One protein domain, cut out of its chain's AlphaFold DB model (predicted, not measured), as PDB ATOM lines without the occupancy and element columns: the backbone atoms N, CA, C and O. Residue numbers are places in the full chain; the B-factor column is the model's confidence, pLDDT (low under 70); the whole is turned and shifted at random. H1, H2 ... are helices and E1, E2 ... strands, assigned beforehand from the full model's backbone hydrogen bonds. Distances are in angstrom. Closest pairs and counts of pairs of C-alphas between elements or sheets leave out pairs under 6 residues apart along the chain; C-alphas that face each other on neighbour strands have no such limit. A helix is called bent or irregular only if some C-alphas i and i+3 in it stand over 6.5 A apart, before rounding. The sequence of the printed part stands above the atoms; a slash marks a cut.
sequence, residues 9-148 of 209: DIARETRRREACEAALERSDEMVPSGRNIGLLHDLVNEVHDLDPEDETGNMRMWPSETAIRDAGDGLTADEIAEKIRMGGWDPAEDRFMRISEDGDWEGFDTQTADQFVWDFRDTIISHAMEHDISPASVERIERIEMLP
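AT A GLANCE: This is residues 9 to 148 of the 209 residues of an uncharacterized protein of Bifidobacterium pseudocatenulatum (UniProt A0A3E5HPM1). An elongated, two-part body has a group of helices at one end, with H7 and H8 between H1 and the long H2, and at the other end a looser, smaller lobe made of the hairpin E1 and E2, with H4 next to E1 and H5 farther out at the far end of the body. H6 bridges the two, from beside the hairpin to H2. The printed part has 140 residues, with eight named helices and two named strands in the order H1 H2 H3 H4 H5 E1 E2 H6 H7 H8; the sheet, E1 - E2, is antiparallel, and the class is mostly helix. It is compact, with a radius of gyration of the C-alphas of 16.3 A, and only just elongated, spanning 51 by 33 by 22 A.

HOW THE PARTS SIT: H1, residues 9 to 24, touches H8, residues 135 to 141, the same way at a shallow tilt of 18 degrees; the closest C-alphas, of Arg 16 and Val 138, are 5.7 A apart. With residues 20 to 24 alone, H1 touches H7, residues 121 to 128, opposite ways at a shallow tilt of 11 degrees, closest at the C-alphas of Cys 20 and Ile 125, 6.1 A. H2, residues 34 to 50, is the hub, touching four helices, and is apart from H1. With residues 40 to 47 alone it touches H7 the same way at a steep tilt of 37 degrees, only just beyond shallow, closest at the C-alphas of Val 47 and Ala 128, 6.2 A. With residues 39 to 43 alone it touches H8, opposite ways at a steep tilt of 42 degrees, closest at the C-alphas of Leu 39 and Arg 140, 7.0 A. With residues 44 to 48 alone it touches H3, residues 55 to 59, closest at the C-alphas of His 48 and Gly 57, 5.5 A. With residues 37 to 41 alone it touches H6, residues 110 to 119, about perpendicular at 74 degrees, closest at the C-alphas of Ile 37 and Trp 118, 6.3 A. H4, residues 64 to 70, is irregular, with C-alphas 65 and 68 7.8 A apart, and touches no helix; its closest C-alpha to E1, residues 96 to 99, is that of Ser 64, 4.9 A from that of Phe 96. H5, residues 77 to 85, touches no helix either; the C-alpha of Lys 83 is 7.7 A from that of Trp 105 in E2, residues 105 to 108. E1 and E2 form an antiparallel hairpin, with N 96 and O 108, and N 106 and O 98, each 2.9 A apart. Every O i to N i+4 pair is within hydrogen-bond range in H1, H2, H5, H6, H7 and H8; H3 has 0 of 1, with 2 of 2 O i to N i+3 pairs, and H4 has 1 of 3, with 2 of 4.

IN THESE COORDINATES: H1 begins at C-alpha 9 (-122.640, 493.803, 43.462) and is 22.5 A long; H2 is 24.0 A and H6 14.3 A. H5, 12.4 A long, ends at C-alpha 85 (-122.874, 449.315, 19.363), and H8 at C-alpha 141 (-109.742, 484.697, 33.858).

THE WHOLE: The C-alphas of Ala 11 and Arg 85 are the two farthest apart, 52.2 A. The printed part has no cut and no long link. Its mean pLDDT is 93.3, and no printed residue is under 70.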
ATOM      1  N   ASP A   9    -122.108 494.629  44.547       87.69
ATOM      2  CA  ASP A   9    -122.640 493.803  43.462       87.69
ATOM      3  C   ASP A   9    -122.342 494.427  42.096       87.69
ATOM      4  O   ASP A   9    -121.900 493.728  41.185       87.69
ATOM      5  N   ILE A  10    -122.467 495.753  41.970       88.31
ATOM      6  CA  ILE A  10    -122.128 496.476  40.733       88.31
ATOM      7  C   ILE A  10    -120.621 496.404  40.460       88.31
ATOM      8  O   ILE A  10    -120.205 496.203  39.316       88.31
ATOM      9  N   ALA A  11    -119.790 496.538  41.498       89.38
ATOM     10  CA  ALA A  11    -118.341 496.411  41.370       89.38
ATOM     11  C   ALA A  11    -117.924 494.989  40.957       89.38
ATOM     12  O   ALA A  11    -117.037 494.826  40.117       89.38
ATOM     13  N   ARG A  12    -118.577 493.960  41.518       89.38
ATOM     14  CA  ARG A  12    -118.349 492.557  41.151       89.38
ATOM     15  C   ARG A  12    -118.737 492.289  39.700       89.38
ATOM     16  O   ARG A  12    -117.927 491.734  38.964       89.38
ATOM     17  N   GLU A  13    -119.926 492.725  39.302       93.06
ATOM     18  CA  GLU A  13    -120.438 492.565  37.940       93.06
ATOM     19  C   GLU A  13    -119.542 493.263  36.912       93.06
ATOM     20  O   GLU A  13    -119.150 492.669  35.910       93.06
ATOM     21  N   THR A  14    -119.142 494.503  37.203       94.31
ATOM     22  CA  THR A  14    -118.246 495.276  36.333       94.31
ATOM     23  C   THR A  14    -116.904 494.569  36.169       94.31
ATOM     24  O   THR A  14    -116.456 494.366  35.048       94.31
ATOM     25  N   ARG A  15    -116.291 494.119  37.273       94.75
ATOM     26  CA  ARG A  15    -115.012 493.394  37.236       94.75
ATOM     27  C   ARG A  15    -115.109 492.100  36.427       94.75
ATOM     28  O   ARG A  15    -114.204 491.794  35.660       94.75
ATOM     29  N   ARG A  16    -116.189 491.337  36.611       96.75
ATOM     30  CA  ARG A  16    -116.458 490.095  35.874       96.75
ATOM     31  C   ARG A  16    -116.540 490.372  34.375       96.75
ATOM     32  O   ARG A  16    -115.848 489.716  33.600       96.75
ATOM     33  N   ARG A  17    -117.316 491.387  33.988       96.88
ATOM     34  CA  ARG A  17    -117.482 491.784  32.589       96.88
ATOM     35  C   ARG A  17    -116.172 492.267  31.967       96.88
ATOM     36  O   ARG A  17    -115.786 491.749  30.928       96.88
ATOM     37  N   GLU A  18    -115.445 493.159  32.641       97.12
ATOM     38  CA  GLU A  18    -114.136 493.651  32.188       97.12
ATOM     39  C   GLU A  18    -113.110 492.515  32.032       97.12
ATOM     40  O   GLU A  18    -112.345 492.504  31.068       97.12
ATOM     41  N   ALA A  19    -113.094 491.542  32.949       97.25
ATOM     42  CA  ALA A  19    -112.191 490.395  32.872       97.25
ATOM     43  C   ALA A  19    -112.497 489.497  31.664       97.25
ATOM     44  O   ALA A  19    -111.573 489.110  30.945       97.25
ATOM     45  N   CYS A  20    -113.773 489.178  31.428       97.56
ATOM     46  CA  CYS A  20    -114.176 488.377  30.273       97.56
ATOM     47  C   CYS A  20    -113.952 489.123  28.953       97.56
ATOM     48  O   CYS A  20    -113.390 488.541  28.028       97.56
ATOM     49  N   GLU A  21    -114.327 490.404  28.870       98.06
ATOM     50  CA  GLU A  21    -114.102 491.237  27.680       98.06
ATOM     51  C   GLU A  21    -112.607 491.294  27.336       98.06
ATOM     52  O   GLU A  21    -112.226 490.962  26.215       98.06
ATOM     53  N   ALA A  22    -111.742 491.573  28.317       96.50
ATOM     54  CA  ALA A  22    -110.295 491.612  28.104       96.50
ATOM     55  C   ALA A  22    -109.700 490.256  27.673       96.50
ATOM     56  O   ALA A  22    -108.704 490.221  26.945       96.50
ATOM     57  N   ALA A  23    -110.275 489.140  28.136       96.94
ATOM     58  CA  ALA A  23    -109.866 487.804  27.714       96.94
ATOM     59  C   ALA A  23    -110.296 487.509  26.268       96.94
ATOM     60  O   ALA A  23    -109.476 487.030  25.485       96.94
ATOM     61  N   LEU A  24    -111.534 487.853  25.897       97.44
ATOM     62  CA  LEU A  24    -112.067 487.688  24.539       97.44
ATOM     63  C   LEU A  24    -111.318 488.549  23.517       97.44
ATOM     64  O   LEU A  24    -110.966 488.070  22.444       97.44
ATOM     65  N   GLU A  25    -110.996 489.799  23.862       96.50
ATOM     66  CA  GLU A  25    -110.219 490.702  22.998       96.50
ATOM     67  C   GLU A  25    -108.815 490.169  22.670       96.50
ATOM     68  O   GLU A  25    -108.185 490.610  21.707       96.50
ATOM     69  N   ARG A  26    -108.306 489.241  23.487       94.62
ATOM     70  CA  ARG A  26    -106.956 488.679  23.384       94.62
ATOM     71  C   ARG A  26    -106.974 487.162  23.253       94.62
ATOM     72  O   ARG A  26    -105.970 486.519  23.557       94.62
ATOM     73  N   SER A  27    -108.079 486.578  22.801       92.69
ATOM     74  CA  SER A  27    -108.227 485.124  22.798       92.69
ATOM     75  C   SER A  27    -107.268 484.409  21.844       92.69
ATOM     76  O   SER A  27    -106.820 483.300  22.139       92.69
ATOM     77  N   ASP A  28    -106.891 485.063  20.742       92.62
ATOM     78  CA  ASP A  28    -105.845 484.616  19.808       92.62
ATOM     79  C   ASP A  28    -104.441 484.628  20.433       92.62
ATOM     80  O   ASP A  28    -103.525 483.951  19.961       92.62
ATOM     81  N   GLU A  29    -104.251 485.410  21.497       94.69
ATOM     82  CA  GLU A  29    -103.009 485.460  22.259       94.69
ATOM     83  C   GLU A  29    -103.002 484.435  23.399       94.69
ATOM     84  O   GLU A  29    -101.969 484.267  24.037       94.69
ATOM     85  N   MET A  30    -104.101 483.733  23.685       95.62
ATOM     86  CA  MET A  30    -104.137 482.759  24.776       95.62
ATOM     87  C   MET A  30    -103.309 481.508  24.453       95.62
ATOM     88  O   MET A  30    -103.256 481.034  23.320       95.62
ATOM     89  N   VAL A  31    -102.691 480.924  25.480       95.00
ATOM     90  CA  VAL A  31    -101.911 479.681  25.354       95.00
ATOM     91  C   VAL A  31    -102.761 478.470  25.767       95.00
ATOM     92  O   VAL A  31    -103.373 478.532  26.838       95.00
ATOM     93  N   PRO A  32    -102.773 477.350  25.011       95.00
ATOM     94  CA  PRO A  32    -103.462 476.110  25.390       95.00
ATOM     95  C   PRO A  32    -102.695 475.358  26.491       95.00
ATOM     96  O   PRO A  32    -102.206 474.245  26.307       95.00
ATOM     97  N   SER A  33    -102.511 475.997  27.644       96.12
ATOM     98  CA  SER A  33    -101.857 475.392  28.801       96.12
ATOM     99  C   SER A  33    -102.864 474.651  29.671       96.12
ATOM    100  O   SER A  33    -104.037 475.017  29.726       96.12
ATOM    101  N   GLY A  34    -102.405 473.657  30.437       95.31
ATOM    102  CA  GLY A  34    -103.278 472.926  31.364       95.31
ATOM    103  C   GLY A  34    -103.985 473.830  32.384       95.31
ATOM    104  O   GLY A  34    -105.087 473.517  32.826       95.31
ATOM    105  N   ARG A  35    -103.403 474.991  32.724       96.69
ATOM    106  CA  ARG A  35    -104.045 475.984  33.597       96.69
ATOM    107  C   ARG A  35    -105.243 476.651  32.914       96.69
ATOM    108  O   ARG A  35    -106.283 476.815  33.554       96.69
ATOM    109  N   ASN A  36    -105.080 477.051  31.655       97.88
ATOM    110  CA  ASN A  36    -106.137 477.691  30.877       97.88
ATOM    111  C   ASN A  36    -107.213 476.676  30.470       97.88
ATOM    112  O   ASN A  36    -108.390 476.944  30.666       97.88
ATOM    113  N   ILE A  37    -106.823 475.488  30.004       98.06
ATOM    114  CA  ILE A  37    -107.751 474.397  29.671       98.06
ATOM    115  C   ILE A  37    -108.566 473.995  30.906       98.06
ATOM    116  O   ILE A  37    -109.791 473.942  30.849       98.06
ATOM    117  N   GLY A  38    -107.909 473.812  32.057       97.62
ATOM    118  CA  GLY A  38    -108.603 473.528  33.312       97.62
ATOM    119  C   GLY A  38    -109.568 474.644  33.727       97.62
ATOM    120  O   GLY A  38    -110.648 474.352  34.217       97.62
ATOM    121  N   LEU A  39    -109.216 475.917  33.499       98.06
ATOM    122  CA  LEU A  39    -110.146 477.034  33.713       98.06
ATOM    123  C   LEU A  39    -111.382 476.920  32.814       98.06
ATOM    124  O   LEU A  39    -112.483 477.127  33.301       98.06
ATOM    125  N   LEU A  40    -111.222 476.596  31.532       98.31
ATOM    126  CA  LEU A  40    -112.357 476.477  30.616       98.31
ATOM    127  C   LEU A  40    -113.303 475.337  31.026       98.31
ATOM    128  O   LEU A  40    -114.511 475.550  31.064       98.31
ATOM    129  N   HIS A  41    -112.772 474.173  31.422       98.06
ATOM    130  CA  HIS A  41    -113.590 473.092  31.997       98.06
ATOM    131  C   HIS A  41    -114.333 473.543  33.259       98.06
ATOM    132  O   HIS A  41    -115.517 473.247  33.420       98.06
ATOM    133  N   ASP A  42    -113.662 474.270  34.158       98.12
ATOM    134  CA  ASP A  42    -114.284 474.797  35.377       98.12
ATOM    135  C   ASP A  42    -115.422 475.779  35.045       98.12
ATOM    136  O   ASP A  42    -116.498 475.683  35.632       98.12
ATOM    137  N   LEU A  43    -115.219 476.672  34.068       98.19
ATOM    138  CA  LEU A  43    -116.235 477.630  33.619       98.19
ATOM    139  C   LEU A  43    -117.446 476.938  32.996       98.19
ATOM    140  O   LEU A  43    -118.569 477.307  33.316       98.19
ATOM    141  N   VAL A  44    -117.239 475.925  32.153       98.06
ATOM    142  CA  VAL A  44    -118.343 475.147  31.570       98.06
ATOM    143  C   VAL A  44    -119.186 474.484  32.660       98.06
ATOM    144  O   VAL A  44    -120.412 474.547  32.620       98.06
ATOM    145  N   ASN A  45    -118.539 473.865  33.654       96.69
ATOM    146  CA  ASN A  45    -119.247 473.259  34.782       96.69
ATOM    147  C   ASN A  45    -120.024 474.307  35.585       96.69
ATOM    148  O   ASN A  45    -121.188 474.094  35.899       96.69
ATOM    149  N   GLU A  46    -119.385 475.432  35.905       98.00
ATOM    150  CA  GLU A  46    -119.988 476.484  36.718       98.00
ATOM    151  C   GLU A  46    -121.162 477.171  36.013       98.00
ATOM    152  O   GLU A  46    -122.203 477.363  36.636       98.00
ATOM    153  N   VAL A  47    -121.030 477.498  34.723       97.81
ATOM    154  CA  VAL A  47    -122.127 478.073  33.933       97.81
ATOM    155  C   VAL A  47    -123.300 477.104  33.875       97.81
ATOM    156  O   VAL A  47    -124.419 477.503  34.174       97.81
ATOM    157  N   HIS A  48    -123.054 475.827  33.584       95.06
ATOM    158  CA  HIS A  48    -124.127 474.837  33.548       95.06
ATOM    159  C   HIS A  48    -124.793 474.630  34.917       95.06
ATOM    160  O   HIS A  48    -125.998 474.407  35.000       95.06
ATOM    161  N   ASP A  49    -124.034 474.689  36.013       95.19
ATOM    162  CA  ASP A  49    -124.597 474.562  37.358       95.19
ATOM    163  C   ASP A  49    -125.445 475.799  37.747       95.19
ATOM    164  O   ASP A  49    -126.362 475.680  38.567       95.19
ATOM    165  N   LEU A  50    -125.166 476.973  37.163       96.69
ATOM    166  CA  LEU A  50    -125.964 478.200  37.306       96.69
ATOM    167  C   LEU A  50    -127.207 478.194  36.402       96.69
ATOM    168  O   LEU A  50    -128.281 478.606  36.848       96.69
ATOM    169  N   ASP A  51    -127.061 477.716  35.166       96.69
ATOM    170  CA  ASP A  51    -128.112 477.615  34.158       96.69
ATOM    171  C   ASP A  51    -127.966 476.322  33.326       96.69
ATOM    172  O   ASP A  51    -127.225 476.283  32.340       96.69
ATOM    173  N   PRO A  52    -128.682 475.241  33.694       91.81
ATOM    174  CA  PRO A  52    -128.607 473.965  32.983       91.81
ATOM    175  C   PRO A  52    -129.135 474.000  31.543       91.81
ATOM    176  O   PRO A  52    -128.888 473.053  30.795       91.81
ATOM    177  N   GLU A  53    -129.894 475.038  31.167       92.06
ATOM    178  CA  GLU A  53    -130.429 475.217  29.810       92.06
ATOM    179  C   GLU A  53    -129.448 475.967  28.887       92.06
ATOM    180  O   GLU A  53    -129.699 476.068  27.683       92.06
ATOM    181  N   ASP A  54    -128.331 476.470  29.423       95.38
ATOM    182  CA  ASP A  54    -127.298 477.160  28.655       95.38
ATOM    183  C   ASP A  54    -126.567 476.199  27.698       95.38
ATOM    184  O   ASP A  54    -126.236 475.055  28.035       95.38
ATOM    185  N   GLU A  55    -126.272 476.675  26.486       93.19
ATOM    186  CA  GLU A  55    -125.626 475.879  25.435       93.19
ATOM    187  C   GLU A  55    -124.217 475.391  25.808       93.19
ATOM    188  O   GLU A  55    -123.747 474.395  25.249       93.19
ATOM    189  N   THR A  56    -123.551 476.017  26.787       93.31
ATOM    190  CA  THR A  56    -122.283 475.511  27.337       93.31
ATOM    191  C   THR A  56    -122.417 474.113  27.935       93.31
ATOM    192  O   THR A  56    -121.424 473.384  27.980       93.31
ATOM    193  N   GLY A  57    -123.629 473.665  28.288       92.50
ATOM    194  CA  GLY A  57    -123.899 472.269  28.636       92.50
ATOM    195  C   GLY A  57    -123.429 471.276  27.563       92.50
ATOM    196  O   GLY A  57    -122.911 470.211  27.902       92.50
ATOM    197  N   ASN A  58    -123.481 471.662  26.283       93.88
ATOM    198  CA  ASN A  58    -123.005 470.847  25.160       93.88
ATOM    199  C   ASN A  58    -121.471 470.750  25.092       93.88
ATOM    200  O   ASN A  58    -120.927 469.945  24.336       93.88
ATOM    201  N   MET A  59    -120.750 471.581  25.845       95.56
ATOM    202  CA  MET A  59    -119.285 471.578  25.940       95.56
ATOM    203  C   MET A  59    -118.798 470.861  27.202       95.56
ATOM    204  O   MET A  59    -117.592 470.724  27.413       95.56
ATOM    205  N   ARG A  60    -119.725 470.410  28.055       95.88
ATOM    206  CA  ARG A  60    -119.410 469.786  29.336       95.88
ATOM    207  C   ARG A  60    -118.863 468.380  29.131       95.88
ATOM    208  O   ARG A  60    -119.497 467.529  28.511       95.88
ATOM    209  N   MET A  61    -117.693 468.144  29.715       96.12
ATOM    210  CA  MET A  61    -117.012 466.854  29.699       96.12
ATOM    211  C   MET A  61    -117.252 466.142  31.029       96.12
ATOM    212  O   MET A  61    -116.632 466.451  32.049       96.12
ATOM    213  N   TRP A  62    -118.168 465.179  31.027       94.56
ATOM    214  CA  TRP A  62    -118.475 464.363  32.195       94.56
ATOM    215  C   TRP A  62    -117.454 463.234  32.329       94.56
ATOM    216  O   TRP A  62    -117.277 462.473  31.381       94.56
ATOM    217  N   PRO A  63    -116.788 463.055  33.480       94.62
ATOM    218  CA  PRO A  63    -115.910 461.907  33.681       94.62
ATOM    219  C   PRO A  63    -116.683 460.596  33.505       94.62
ATOM    220  O   PRO A  63    -117.713 460.408  34.155       94.62
ATOM    221  N   SER A  64    -116.179 459.658  32.696       92.31
ATOM    222  CA  SER A  64    -116.890 458.399  32.416       92.31
ATOM    223  C   SER A  64    -117.239 457.605  33.682       92.31
ATOM    224  O   SER A  64    -118.274 456.947  33.743       92.31
ATOM    225  N   GLU A  65    -116.406 457.710  34.724       90.62
ATOM    226  CA  GLU A  65    -116.628 457.074  36.030       90.62
ATOM    227  C   GLU A  65    -117.947 457.513  36.690       90.62
ATOM    228  O   GLU A  65    -118.572 456.732  37.410       90.62
ATOM    229  N   THR A  66    -118.378 458.753  36.453       89.88
ATOM    230  CA  THR A  66    -119.557 459.334  37.105       89.88
ATOM    231  C   THR A  66    -120.642 459.801  36.138       89.88
ATOM    232  O   THR A  66    -121.746 460.097  36.588       89.88
ATOM    233  N   ALA A  67    -120.387 459.774  34.828       90.12
ATOM    234  CA  ALA A  67    -121.287 460.255  33.784       90.12
ATOM    235  C   ALA A  67    -122.708 459.673  33.878       90.12
ATOM    236  O   ALA A  67    -123.677 460.423  33.832       90.12
ATOM    237  N   ILE A  68    -122.858 458.365  34.128       87.50
ATOM    238  CA  ILE A  68    -124.189 457.736  34.285       87.50
ATOM    239  C   ILE A  68    -124.963 458.322  35.470       87.50
ATOM    240  O   ILE A  68    -126.176 458.500  35.400       87.50
ATOM    241  N   ARG A  69    -124.271 458.601  36.577       88.31
ATOM    242  CA  ARG A  69    -124.893 459.142  37.789       88.31
ATOM    243  C   ARG A  69    -125.264 460.609  37.607       88.31
ATOM    244  O   ARG A  69    -126.326 461.013  38.066       88.31
ATOM    245  N   ASP A  70    -124.363 461.376  37.006       88.25
ATOM    246  CA  ASP A  70    -124.430 462.837  37.014       88.25
ATOM    247  C   ASP A  70    -125.221 463.390  35.821       88.25
ATOM    248  O   ASP A  70    -125.929 464.379  35.967       88.25
ATOM    249  N   ALA A  71    -125.153 462.720  34.672       85.94
ATOM    250  CA  ALA A  71    -125.763 463.161  33.420       85.94
ATOM    251  C   ALA A  71    -126.627 462.085  32.756       85.94
ATOM    252  O   ALA A  71    -127.290 462.344  31.755       85.94
ATOM    253  N   GLY A  72    -126.617 460.864  33.293       77.94
ATOM    254  CA  GLY A  72    -127.107 459.720  32.549       77.94
ATOM    255  C   GLY A  72    -128.615 459.497  32.541       77.94
ATOM    256  O   GLY A  72    -129.053 458.488  32.001       77.94
ATOM    257  N   ASP A  73    -129.384 460.373  33.190       77.19
ATOM    258  CA  ASP A  73    -130.853 460.345  33.307       77.19
ATOM    259  C   ASP A  73    -131.471 458.939  33.493       77.19
ATOM    260  O   ASP A  73    -132.506 458.584  32.935       77.19
ATOM    261  N   GLY A  74    -130.807 458.089  34.282       70.81
ATOM    262  CA  GLY A  74    -131.294 456.742  34.583       70.81
ATOM    263  C   GLY A  74    -131.103 455.694  33.481       70.81
ATOM    264  O   GLY A  74    -131.819 454.689  33.516       70.81
ATOM    265  N   LEU A  75    -130.144 455.874  32.562       73.88
ATOM    266  CA  LEU A  75    -129.813 454.869  31.546       73.88
ATOM    267  C   LEU A  75    -129.626 453.467  32.137       73.88
ATOM    268  O   LEU A  75    -128.898 453.231  33.108       73.88
ATOM    269  N   THR A  76    -130.254 452.509  31.471       82.44
ATOM    270  CA  THR A  76    -130.098 451.084  31.731       82.44
ATOM    271  C   THR A  76    -128.850 450.529  31.048       82.44
ATOM    272  O   THR A  76    -128.330 451.080  30.077       82.44
ATOM    273  N   ALA A  77    -128.373 449.379  31.525       85.06
ATOM    274  CA  ALA A  77    -127.233 448.697  30.913       85.06
ATOM    275  C   ALA A  77    -127.480 448.331  29.434       85.06
ATOM    276  O   ALA A  77    -126.542 448.345  28.640       85.06
ATOM    277  N   ASP A  78    -128.727 448.025  29.060       85.69
ATOM    278  CA  ASP A  78    -129.105 447.727  27.675       85.69
ATOM    279  C   ASP A  78    -128.996 448.961  26.768       85.69
ATOM    280  O   ASP A  78    -128.525 448.850  25.637       85.69
ATOM    281  N   GLU A  79    -129.372 450.143  27.266       84.44
ATOM    282  CA  GLU A  79    -129.244 451.402  26.524       84.44
ATOM    283  C   GLU A  79    -127.777 451.807  26.349       84.44
ATOM    284  O   GLU A  79    -127.382 452.212  25.257       84.44
ATOM    285  N   ILE A  80    -126.945 451.605  27.376       84.69
ATOM    286  CA  ILE A  80    -125.491 451.806  27.273       84.69
ATOM    287  C   ILE A  80    -124.898 450.850  26.225       84.69
ATOM    288  O   ILE A  80    -124.151 451.271  25.346       84.69
ATOM    289  N   ALA A  81    -125.280 449.569  26.249       88.00
ATOM    290  CA  ALA A  81    -124.810 448.590  25.268       88.00
ATOM    291  C   ALA A  81    -125.282 448.887  23.831       88.00
ATOM    292  O   ALA A  81    -124.611 448.506  22.870       88.00
ATOM    293  N   GLU A  82    -126.443 449.523  23.656       86.81
ATOM    294  CA  GLU A  82    -126.897 450.022  22.353       86.81
ATOM    295  C   GLU A  82    -126.047 451.213  21.891       86.81
ATOM    296  O   GLU A  82    -125.585 451.204  20.753       86.81
ATOM    297  N   LYS A  83    -125.766 452.186  22.771       82.88
ATOM    298  CA  LYS A  83    -124.918 453.346  22.446       82.88
ATOM    299  C   LYS A  83    -123.517 452.919  21.998       82.88
ATOM    300  O   LYS A  83    -123.088 453.343  20.927       82.88
ATOM    301  N   ILE A  84    -122.879 451.994  22.718       88.44
ATOM    302  CA  ILE A  84    -121.572 451.426  22.335       88.44
ATOM    303  C   ILE A  84    -121.645 450.766  20.948       88.44
ATOM    304  O   ILE A  84    -120.797 450.998  20.090       88.44
ATOM    305  N   ARG A  85    -122.694 449.971  20.675       88.44
ATOM    306  CA  ARG A  85    -122.874 449.315  19.363       88.44
ATOM    307  C   ARG A  85    -123.070 450.299  18.213       88.44
ATOM    308  O   ARG A  85    -122.724 449.968  17.080       88.44
ATOM    309  N   MET A  86    -123.623 451.470  18.500       87.50
ATOM    310  CA  MET A  86    -123.845 452.540  17.531       87.50
ATOM    311  C   MET A  86    -122.647 453.497  17.411       87.50
ATOM    312  O   MET A  86    -122.720 454.447  16.636       87.50
ATOM    313  N   GLY A  87    -121.544 453.232  18.125       85.38
ATOM    314  CA  GLY A  87    -120.326 454.044  18.091       85.38
ATOM    315  C   GLY A  87    -120.391 455.320  18.936       85.38
ATOM    316  O   GLY A  87    -119.637 456.248  18.666       85.38
ATOM    317  N   GLY A  88    -121.310 455.388  19.903       89.19
ATOM    318  CA  GLY A  88    -121.349 456.452  20.908       89.19
ATOM    319  C   GLY A  88    -120.388 456.192  22.070       89.19
ATOM    320  O   GLY A  88    -119.510 455.339  21.982       89.19
ATOM    321  N   TRP A  89    -120.597 456.912  23.172       92.81
ATOM    322  CA  TRP A  89    -119.801 456.796  24.397       92.81
ATOM    323  C   TRP A  89    -119.700 455.358  24.940       92.81
ATOM    324  O   TRP A  89    -120.718 454.700  25.191       92.81
ATOM    325  N   ASP A  90    -118.468 454.913  25.186       91.06
ATOM    326  CA  ASP A  90    -118.110 453.681  25.880       91.06
ATOM    327  C   ASP A  90    -117.363 453.998  27.193       91.06
ATOM    328  O   ASP A  90    -116.193 454.384  27.164       91.06
ATOM    329  N   PRO A  91    -117.969 453.780  28.379       89.00
ATOM    330  CA  PRO A  91    -117.304 454.023  29.661       89.00
ATOM    331  C   PRO A  91    -116.031 453.190  29.895       89.00
ATOM    332  O   PRO A  91    -115.287 453.492  30.832       89.00
ATOM    333  N   ALA A  92    -115.808 452.115  29.130       89.19
ATOM    334  CA  ALA A  92    -114.612 451.285  29.244       89.19
ATOM    335  C   ALA A  92    -113.409 451.869  28.488       89.19
ATOM    336  O   ALA A  92    -112.278 451.726  28.959       89.19
ATOM    337  N   GLU A  93    -113.652 452.532  27.357       90.81
ATOM    338  CA  GLU A  93    -112.607 453.044  26.464       90.81
ATOM    339  C   GLU A  93    -112.448 454.567  26.588       90.81
ATOM    340  O   GLU A  93    -111.327 455.082  26.604       90.81
ATOM    341  N   ASP A  94    -113.555 455.288  26.761       94.56
ATOM    342  CA  ASP A  94    -113.577 456.743  26.821       94.56
ATOM    343  C   ASP A  94    -113.322 457.262  28.232       94.56
ATOM    344  O   ASP A  94    -113.824 456.748  29.239       94.56
ATOM    345  N   ARG A  95    -112.571 458.361  28.324       95.56
ATOM    346  CA  ARG A  95    -112.283 459.027  29.604       95.56
ATOM    347  C   ARG A  95    -113.398 459.983  30.003       95.56
ATOM    348  O   ARG A  95    -113.656 460.142  31.201       95.56
ATOM    349  N   PHE A  96    -114.035 460.590  29.010       95.69
ATOM    350  CA  PHE A  96    -115.095 461.563  29.173       95.69
ATOM    351  C   PHE A  96    -116.284 461.242  28.270       95.69
ATOM    352  O   PHE A  96    -116.137 460.663  27.196       95.69
ATOM    353  N   MET A  97    -117.457 461.664  28.727       94.56
ATOM    354  CA  MET A  97    -118.708 461.674  27.993       94.56
ATOM    355  C   MET A  97    -119.132 463.123  27.764       94.56
ATOM    356  O   MET A  97    -119.163 463.917  28.708       94.56
ATOM    357  N   ARG A  98    -119.531 463.449  26.539       94.69
ATOM    358  CA  ARG A  98    -120.199 464.707  26.192       94.69
ATOM    359  C   ARG A  98    -121.622 464.413  25.735       94.69
ATOM    360  O   ARG A  98    -121.850 463.399  25.081       94.69
ATOM    361  N   ILE A  99    -122.557 465.303  26.050       92.19
ATOM    362  CA  ILE A  99    -123.892 465.300  25.444       92.19
ATOM    363  C   ILE A  99    -123.883 466.352  24.328       92.19
ATOM    364  O   ILE A  99    -123.551 467.508  24.579       92.19
ATOM    365  N   SER A 100    -124.165 465.945  23.093       91.12
ATOM    366  CA  SER A 100    -124.244 466.840  21.938       91.12
ATOM    367  C   SER A 100    -125.531 467.673  21.962       91.12
ATOM    368  O   SER A 100    -126.453 467.388  22.723       91.12
ATOM    369  N   GLU A 101    -125.627 468.670  21.079       89.25
ATOM    370  CA  GLU A 101    -126.844 469.481  20.910       89.25
ATOM    371  C   GLU A 101    -128.083 468.628  20.569       89.25
ATOM    372  O   GLU A 101    -129.190 468.923  21.016       89.25
ATOM    373  N   ASP A 102    -127.895 467.525  19.836       88.50
ATOM    374  CA  ASP A 102    -128.953 466.564  19.502       88.50
ATOM    375  C   ASP A 102    -129.306 465.615  20.668       88.50
ATOM    376  O   ASP A 102    -130.215 464.787  20.559       88.50
ATOM    377  N   GLY A 103    -128.596 465.715  21.796       86.88
ATOM    378  CA  GLY A 103    -128.738 464.827  22.946       86.88
ATOM    379  C   GLY A 103    -127.998 463.494  22.795       86.88
ATOM    380  O   GLY A 103    -128.249 462.559  23.563       86.88
ATOM    381  N   ASP A 104    -127.097 463.375  21.816       88.50
ATOM    382  CA  ASP A 104    -126.276 462.181  21.632       88.50
ATOM    383  C   ASP A 104    -125.071 462.167  22.559       88.50
ATOM    384  O   ASP A 104    -124.550 463.199  22.964       88.50
ATOM    385  N   TRP A 105    -124.652 460.963  22.936       89.69
ATOM    386  CA  TRP A 105    -123.601 460.773  23.919       89.69
ATOM    387  C   TRP A 105    -122.332 460.352  23.210       89.69
ATOM    388  O   TRP A 105    -122.264 459.267  22.626       89.69
ATOM    389  N   GLU A 106    -121.342 461.220  23.276       92.56
ATOM    390  CA  GLU A 106    -120.083 461.082  22.568       92.56
ATOM    391  C   GLU A 106    -118.955 460.792  23.550       92.56
ATOM    392  O   GLU A 106    -118.887 461.367  24.640       92.56
ATOM    393  N   GLY A 107    -118.082 459.878  23.145       93.06
ATOM    394  CA  GLY A 107    -116.898 459.490  23.886       93.06
ATOM    395  C   GLY A 107    -115.683 460.329  23.530       93.06
ATOM    396  O   GLY A 107    -115.449 460.623  22.359       93.06
ATOM    397  N   PHE A 108    -114.919 460.721  24.547       95.69
ATOM    398  CA  PHE A 108    -113.687 461.482  24.383       95.69
ATOM    399  C   PHE A 108    -112.566 460.908  25.252       95.69
ATOM    400  O   PHE A 108    -112.744 460.605  26.438       95.69
ATOM    401  N   ASP A 109    -111.361 460.832  24.690       95.75
ATOM    402  CA  ASP A 109    -110.140 460.754  25.483       95.75
ATOM    403  C   ASP A 109    -109.756 462.147  26.023       95.75
ATOM    404  O   ASP A 109    -110.368 463.166  25.699       95.75
ATOM    405  N   THR A 110    -108.734 462.209  26.878       94.44
ATOM    406  CA  THR A 110    -108.326 463.466  27.523       94.44
ATOM    407  C   THR A 110    -107.834 464.524  26.538       94.44
ATOM    408  O   THR A 110    -108.201 465.685  26.686       94.44
ATOM    409  N   GLN A 111    -107.046 464.151  25.529       95.69
ATOM    410  CA  GLN A 111    -106.511 465.114  24.567       95.69
ATOM    411  C   GLN A 111    -107.626 465.697  23.701       95.69
ATOM    412  O   GLN A 111    -107.683 466.914  23.528       95.69
ATOM    413  N   THR A 112    -108.530 464.850  23.202       96.00
ATOM    414  CA  THR A 112    -109.646 465.311  22.367       96.00
ATOM    415  C   THR A 112    -110.626 466.174  23.168       96.00
ATOM    416  O   THR A 112    -111.091 467.191  22.660       96.00
ATOM    417  N   ALA A 113    -110.899 465.835  24.435       96.44
ATOM    418  CA  ALA A 113    -111.741 466.655  25.312       96.44
ATOM    419  C   ALA A 113    -111.134 468.046  25.571       96.44
ATOM    420  O   ALA A 113    -111.827 469.060  25.479       96.44
ATOM    421  N   ASP A 114    -109.834 468.096  25.866       97.69
ATOM    422  CA  ASP A 114    -109.112 469.342  26.124       97.69
ATOM    423  C   ASP A 114    -109.037 470.229  24.877       97.69
ATOM    424  O   ASP A 114    -109.249 471.441  24.965       97.69
ATOM    425  N   GLN A 115    -108.778 469.628  23.713       97.19
ATOM    426  CA  GLN A 115    -108.791 470.332  22.434       97.19
ATOM    427  C   GLN A 115    -110.181 470.891  22.125       97.19
ATOM    428  O   GLN A 115    -110.297 472.065  21.784       97.19
ATOM    429  N   PHE A 116    -111.232 470.089  22.309       96.88
ATOM    430  CA  PHE A 116    -112.606 470.520  22.073       96.88
ATOM    431  C   PHE A 116    -112.952 471.756  22.912       96.88
ATOM    432  O   PHE A 116    -113.379 472.778  22.382       96.88
ATOM    433  N   VAL A 117    -112.710 471.705  24.223       97.25
ATOM    434  CA  VAL A 117    -112.979 472.836  25.124       97.25
ATOM    435  C   VAL A 117    -112.147 474.068  24.749       97.25
ATOM    436  O   VAL A 117    -112.636 475.195  24.824       97.25
ATOM    437  N   TRP A 118    -110.905 473.874  24.301       97.81
ATOM    438  CA  TRP A 118    -110.054 474.960  23.818       97.81
ATOM    439  C   TRP A 118    -110.568 475.617  22.529       97.81
ATOM    440  O   TRP A 118    -110.531 476.847  22.396       97.81
ATOM    441  N   ASP A 119    -111.071 474.822  21.587       97.62
ATOM    442  CA  ASP A 119    -111.633 475.319  20.330       97.62
ATOM    443  C   ASP A 119    -112.885 476.180  20.580       97.62
ATOM    444  O   ASP A 119    -113.098 477.173  19.885       97.62
ATOM    445  N   PHE A 120    -113.645 475.877  21.638       97.00
ATOM    446  CA  PHE A 120    -114.809 476.653  22.086       97.00
ATOM    447  C   PHE A 120    -114.497 477.732  23.142       97.00
ATOM    448  O   PHE A 120    -115.423 478.301  23.725       97.00
ATOM    449  N   ARG A 121    -113.219 478.066  23.390       98.06
ATOM    450  CA  ARG A 121    -112.816 478.995  24.471       98.06
ATOM    451  C   ARG A 121    -113.548 480.339  24.448       98.06
ATOM    452  O   ARG A 121    -113.937 480.830  25.504       98.06
ATOM    453  N   ASP A 122    -113.749 480.917  23.265       97.94
ATOM    454  CA  ASP A 122    -114.412 482.216  23.110       97.94
ATOM    455  C   ASP A 122    -115.878 482.134  23.528       97.94
ATOM    456  O   ASP A 122    -116.361 482.967  24.293       97.94
ATOM    457  N   THR A 123    -116.573 481.082  23.094       97.56
ATOM    458  CA  THR A 123    -117.960 480.843  23.488       97.56
ATOM    459  C   THR A 123    -118.057 480.633  24.995       97.56
ATOM    460  O   THR A 123    -118.841 481.306  25.655       97.56
ATOM    461  N   ILE A 124    -117.197 479.797  25.579       98.00
ATOM    462  CA  ILE A 124    -117.201 479.530  27.025       98.00
ATOM    463  C   ILE A 124    -117.010 480.822  27.833       98.00
ATOM    464  O   ILE A 124    -117.767 481.083  28.769       98.00
ATOM    465  N   ILE A 125    -116.030 481.657  27.469       97.88
ATOM    466  CA  ILE A 125    -115.767 482.926  28.167       97.88
ATOM    467  C   ILE A 125    -116.926 483.913  27.964       97.88
ATOM    468  O   ILE A 125    -117.304 484.615  28.905       97.88
ATOM    469  N   SER A 126    -117.523 483.952  26.770       98.00
ATOM    470  CA  SER A 126    -118.688 484.793  26.483       98.00
ATOM    471  C   SER A 126    -119.903 484.398  27.323       98.00
ATOM    472  O   SER A 126    -120.585 485.274  27.842       98.00
ATOM    473  N   HIS A 127    -120.168 483.107  27.509       97.44
ATOM    474  CA  HIS A 127    -121.266 482.657  28.369       97.44
ATOM    475  C   HIS A 127    -120.952 482.911  29.845       97.44
ATOM    476  O   HIS A 127    -121.778 483.453  30.575       97.44
ATOM    477  N   ALA A 128    -119.715 482.666  30.279       97.19
ATOM    478  CA  ALA A 128    -119.265 483.022  31.621       97.19
ATOM    479  C   ALA A 128    -119.427 484.533  31.925       97.19
ATOM    480  O   ALA A 128    -119.671 484.909  33.071       97.19
ATOM    481  N   MET A 129    -119.351 485.396  30.900       96.69
ATOM    482  CA  MET A 129    -119.635 486.839  30.963       96.69
ATOM    483  C   MET A 129    -121.126 487.192  31.099       96.69
ATOM    484  O   MET A 129    -121.450 488.306  31.504       96.69
ATOM    485  N   GLU A 130    -122.058 486.269  30.921       95.62
ATOM    486  CA  GLU A 130    -123.493 486.535  31.119       95.62
ATOM    487  C   GLU A 130    -124.022 485.957  32.446       95.62
ATOM    488  O   GLU A 130    -125.081 486.366  32.918       95.62
ATOM    489  N   HIS A 131    -123.237 485.100  33.111       95.75
ATOM    490  CA  HIS A 131    -123.617 484.415  34.352       95.75
ATOM    491  C   HIS A 131    -122.833 484.892  35.582       95.75
ATOM    492  O   HIS A 131    -121.683 485.321  35.477       95.75
ATOM    493  N   ASP A 132    -123.426 484.787  36.778       94.75
ATOM    494  CA  ASP A 132    -122.800 485.201  38.051       94.75
ATOM    495  C   ASP A 132    -121.749 484.188  38.550       94.75
ATOM    496  O   ASP A 132    -121.858 483.622  39.641       94.75
ATOM    497  N   ILE A 133    -120.729 483.945  37.723       96.94
ATOM    498  CA  ILE A 133    -119.599 483.068  38.033       96.94
ATOM    499  C   ILE A 133    -118.848 483.550  39.279       96.94
ATOM    500  O   ILE A 133    -118.794 484.738  39.620       96.94
ATOM    501  N   SER A 134    -118.216 482.610  39.967       96.69
ATOM    502  CA  SER A 134    -117.557 482.867  41.234       96.69
ATOM    503  C   SER A 134    -116.399 483.864  41.098       96.69
ATOM    504  O   SER A 134    -115.687 483.903  40.087       96.69
ATOM    505  N   PRO A 135    -116.098 484.630  42.166       95.50
ATOM    506  CA  PRO A 135    -114.943 485.527  42.181       95.50
ATOM    507  C   PRO A 135    -113.607 484.820  41.914       95.50
ATOM    508  O   PRO A 135    -112.670 485.446  41.420       95.50
ATOM    509  N   ALA A 136    -113.511 483.528  42.245       96.88
ATOM    510  CA  ALA A 136    -112.330 482.713  41.980       96.88
ATOM    511  C   ALA A 136    -112.152 482.442  40.476       96.88
ATOM    512  O   ALA A 136    -111.028 482.509  39.974       96.88
ATOM    513  N   SER A 137    -113.245 482.188  39.755       97.56
ATOM    514  CA  SER A 137    -113.237 482.035  38.298       97.56
ATOM    515  C   SER A 137    -112.858 483.339  37.603       97.56
ATOM    516  O   SER A 137    -111.950 483.335  36.772       97.56
ATOM    517  N   VAL A 138    -113.422 484.474  38.037       97.88
ATOM    518  CA  VAL A 138    -113.024 485.812  37.549       97.88
ATOM    519  C   VAL A 138    -111.526 486.059  37.758       97.88
ATOM    520  O   VAL A 138    -110.815 486.428  36.828       97.88
ATOM    521  N   GLU A 139    -111.007 485.781  38.956       97.25
ATOM    522  CA  GLU A 139    -109.579 485.929  39.260       97.25
ATOM    523  C   GLU A 139    -108.680 485.030  38.382       97.25
ATOM    524  O   GLU A 139    -107.529 485.377  38.083       97.25
ATOM    525  N   ARG A 140    -109.168 483.855  37.973       97.81
ATOM    526  CA  ARG A 140    -108.433 482.969  37.062       97.81
ATOM    527  C   ARG A 140    -108.463 483.474  35.623       97.81
ATOM    528  O   ARG A 140    -107.406 483.382  34.992       97.81
ATOM    529  N   ILE A 141    -109.590 484.031  35.165       97.81
ATOM    530  CA  ILE A 141    -109.742 484.697  33.858       97.81
ATOM    531  C   ILE A 141    -108.757 485.868  33.741       97.81
ATOM    532  O   ILE A 141    -107.967 485.918  32.804       97.81
ATOM    533  N   GLU A 142    -108.688 486.735  34.757       97.06
ATOM    534  CA  GLU A 142    -107.742 487.868  34.810       97.06
ATOM    535  C   GLU A 142    -106.266 487.450  34.694       97.06
ATOM    536  O   GLU A 142    -105.394 488.260  34.376       97.06
ATOM    537  N   ARG A 143    -105.966 486.184  34.993       96.25
ATOM    538  CA  ARG A 143    -104.616 485.620  34.966       96.25
ATOM    539  C   ARG A 143    -104.434 484.562  33.891       96.25
ATOM    540  O   ARG A 143    -103.541 483.731  34.039       96.25
ATOM    541  N   ILE A 144    -105.284 484.528  32.866       96.75
ATOM    542  CA  ILE A 144    -105.100 483.644  31.711       96.75
ATOM    543  C   ILE A 144    -103.675 483.786  31.172       96.75
ATOM    544  O   ILE A 144    -103.125 484.883  31.060       96.75
ATOM    545  N   GLU A 145    -103.054 482.645  30.886       95.56
ATOM    546  CA  GLU A 145    -101.717 482.619  30.311       95.56
ATOM    547  C   GLU A 145    -101.785 483.037  28.844       95.56
ATOM    548  O   GLU A 145    -102.504 482.428  28.048       95.56
ATOM    549  N   MET A 146    -101.021 484.072  28.508       94.06
ATOM    550  CA  MET A 146    -100.963 484.671  27.179       94.06
ATOM    551  C   MET A 146     -99.597 484.421  26.544       94.06
ATOM    552  O   MET A 146     -98.583 484.264  27.235       94.06
ATOM    553  N   LEU A 147     -99.561 484.433  25.217       90.56
ATOM    554  CA  LEU A 147     -98.348 484.510  24.434       90.56
ATOM    555  C   LEU A 147     -97.564 485.753  24.868       90.56
ATOM    556  O   LEU A 147     -98.152 486.793  25.191       90.56
ATOM    557  N   PRO A 148     -96.225 485.667  24.892       85.12
ATOM    558  CA  PRO A 148     -95.421 486.846  25.145       85.12
ATOM    559  C   PRO A 148     -95.751 487.905  24.083       85.12
ATOM    560  O   PRO A 148     -95.946 487.550  22.917       85.12
TER     561      PRO A 148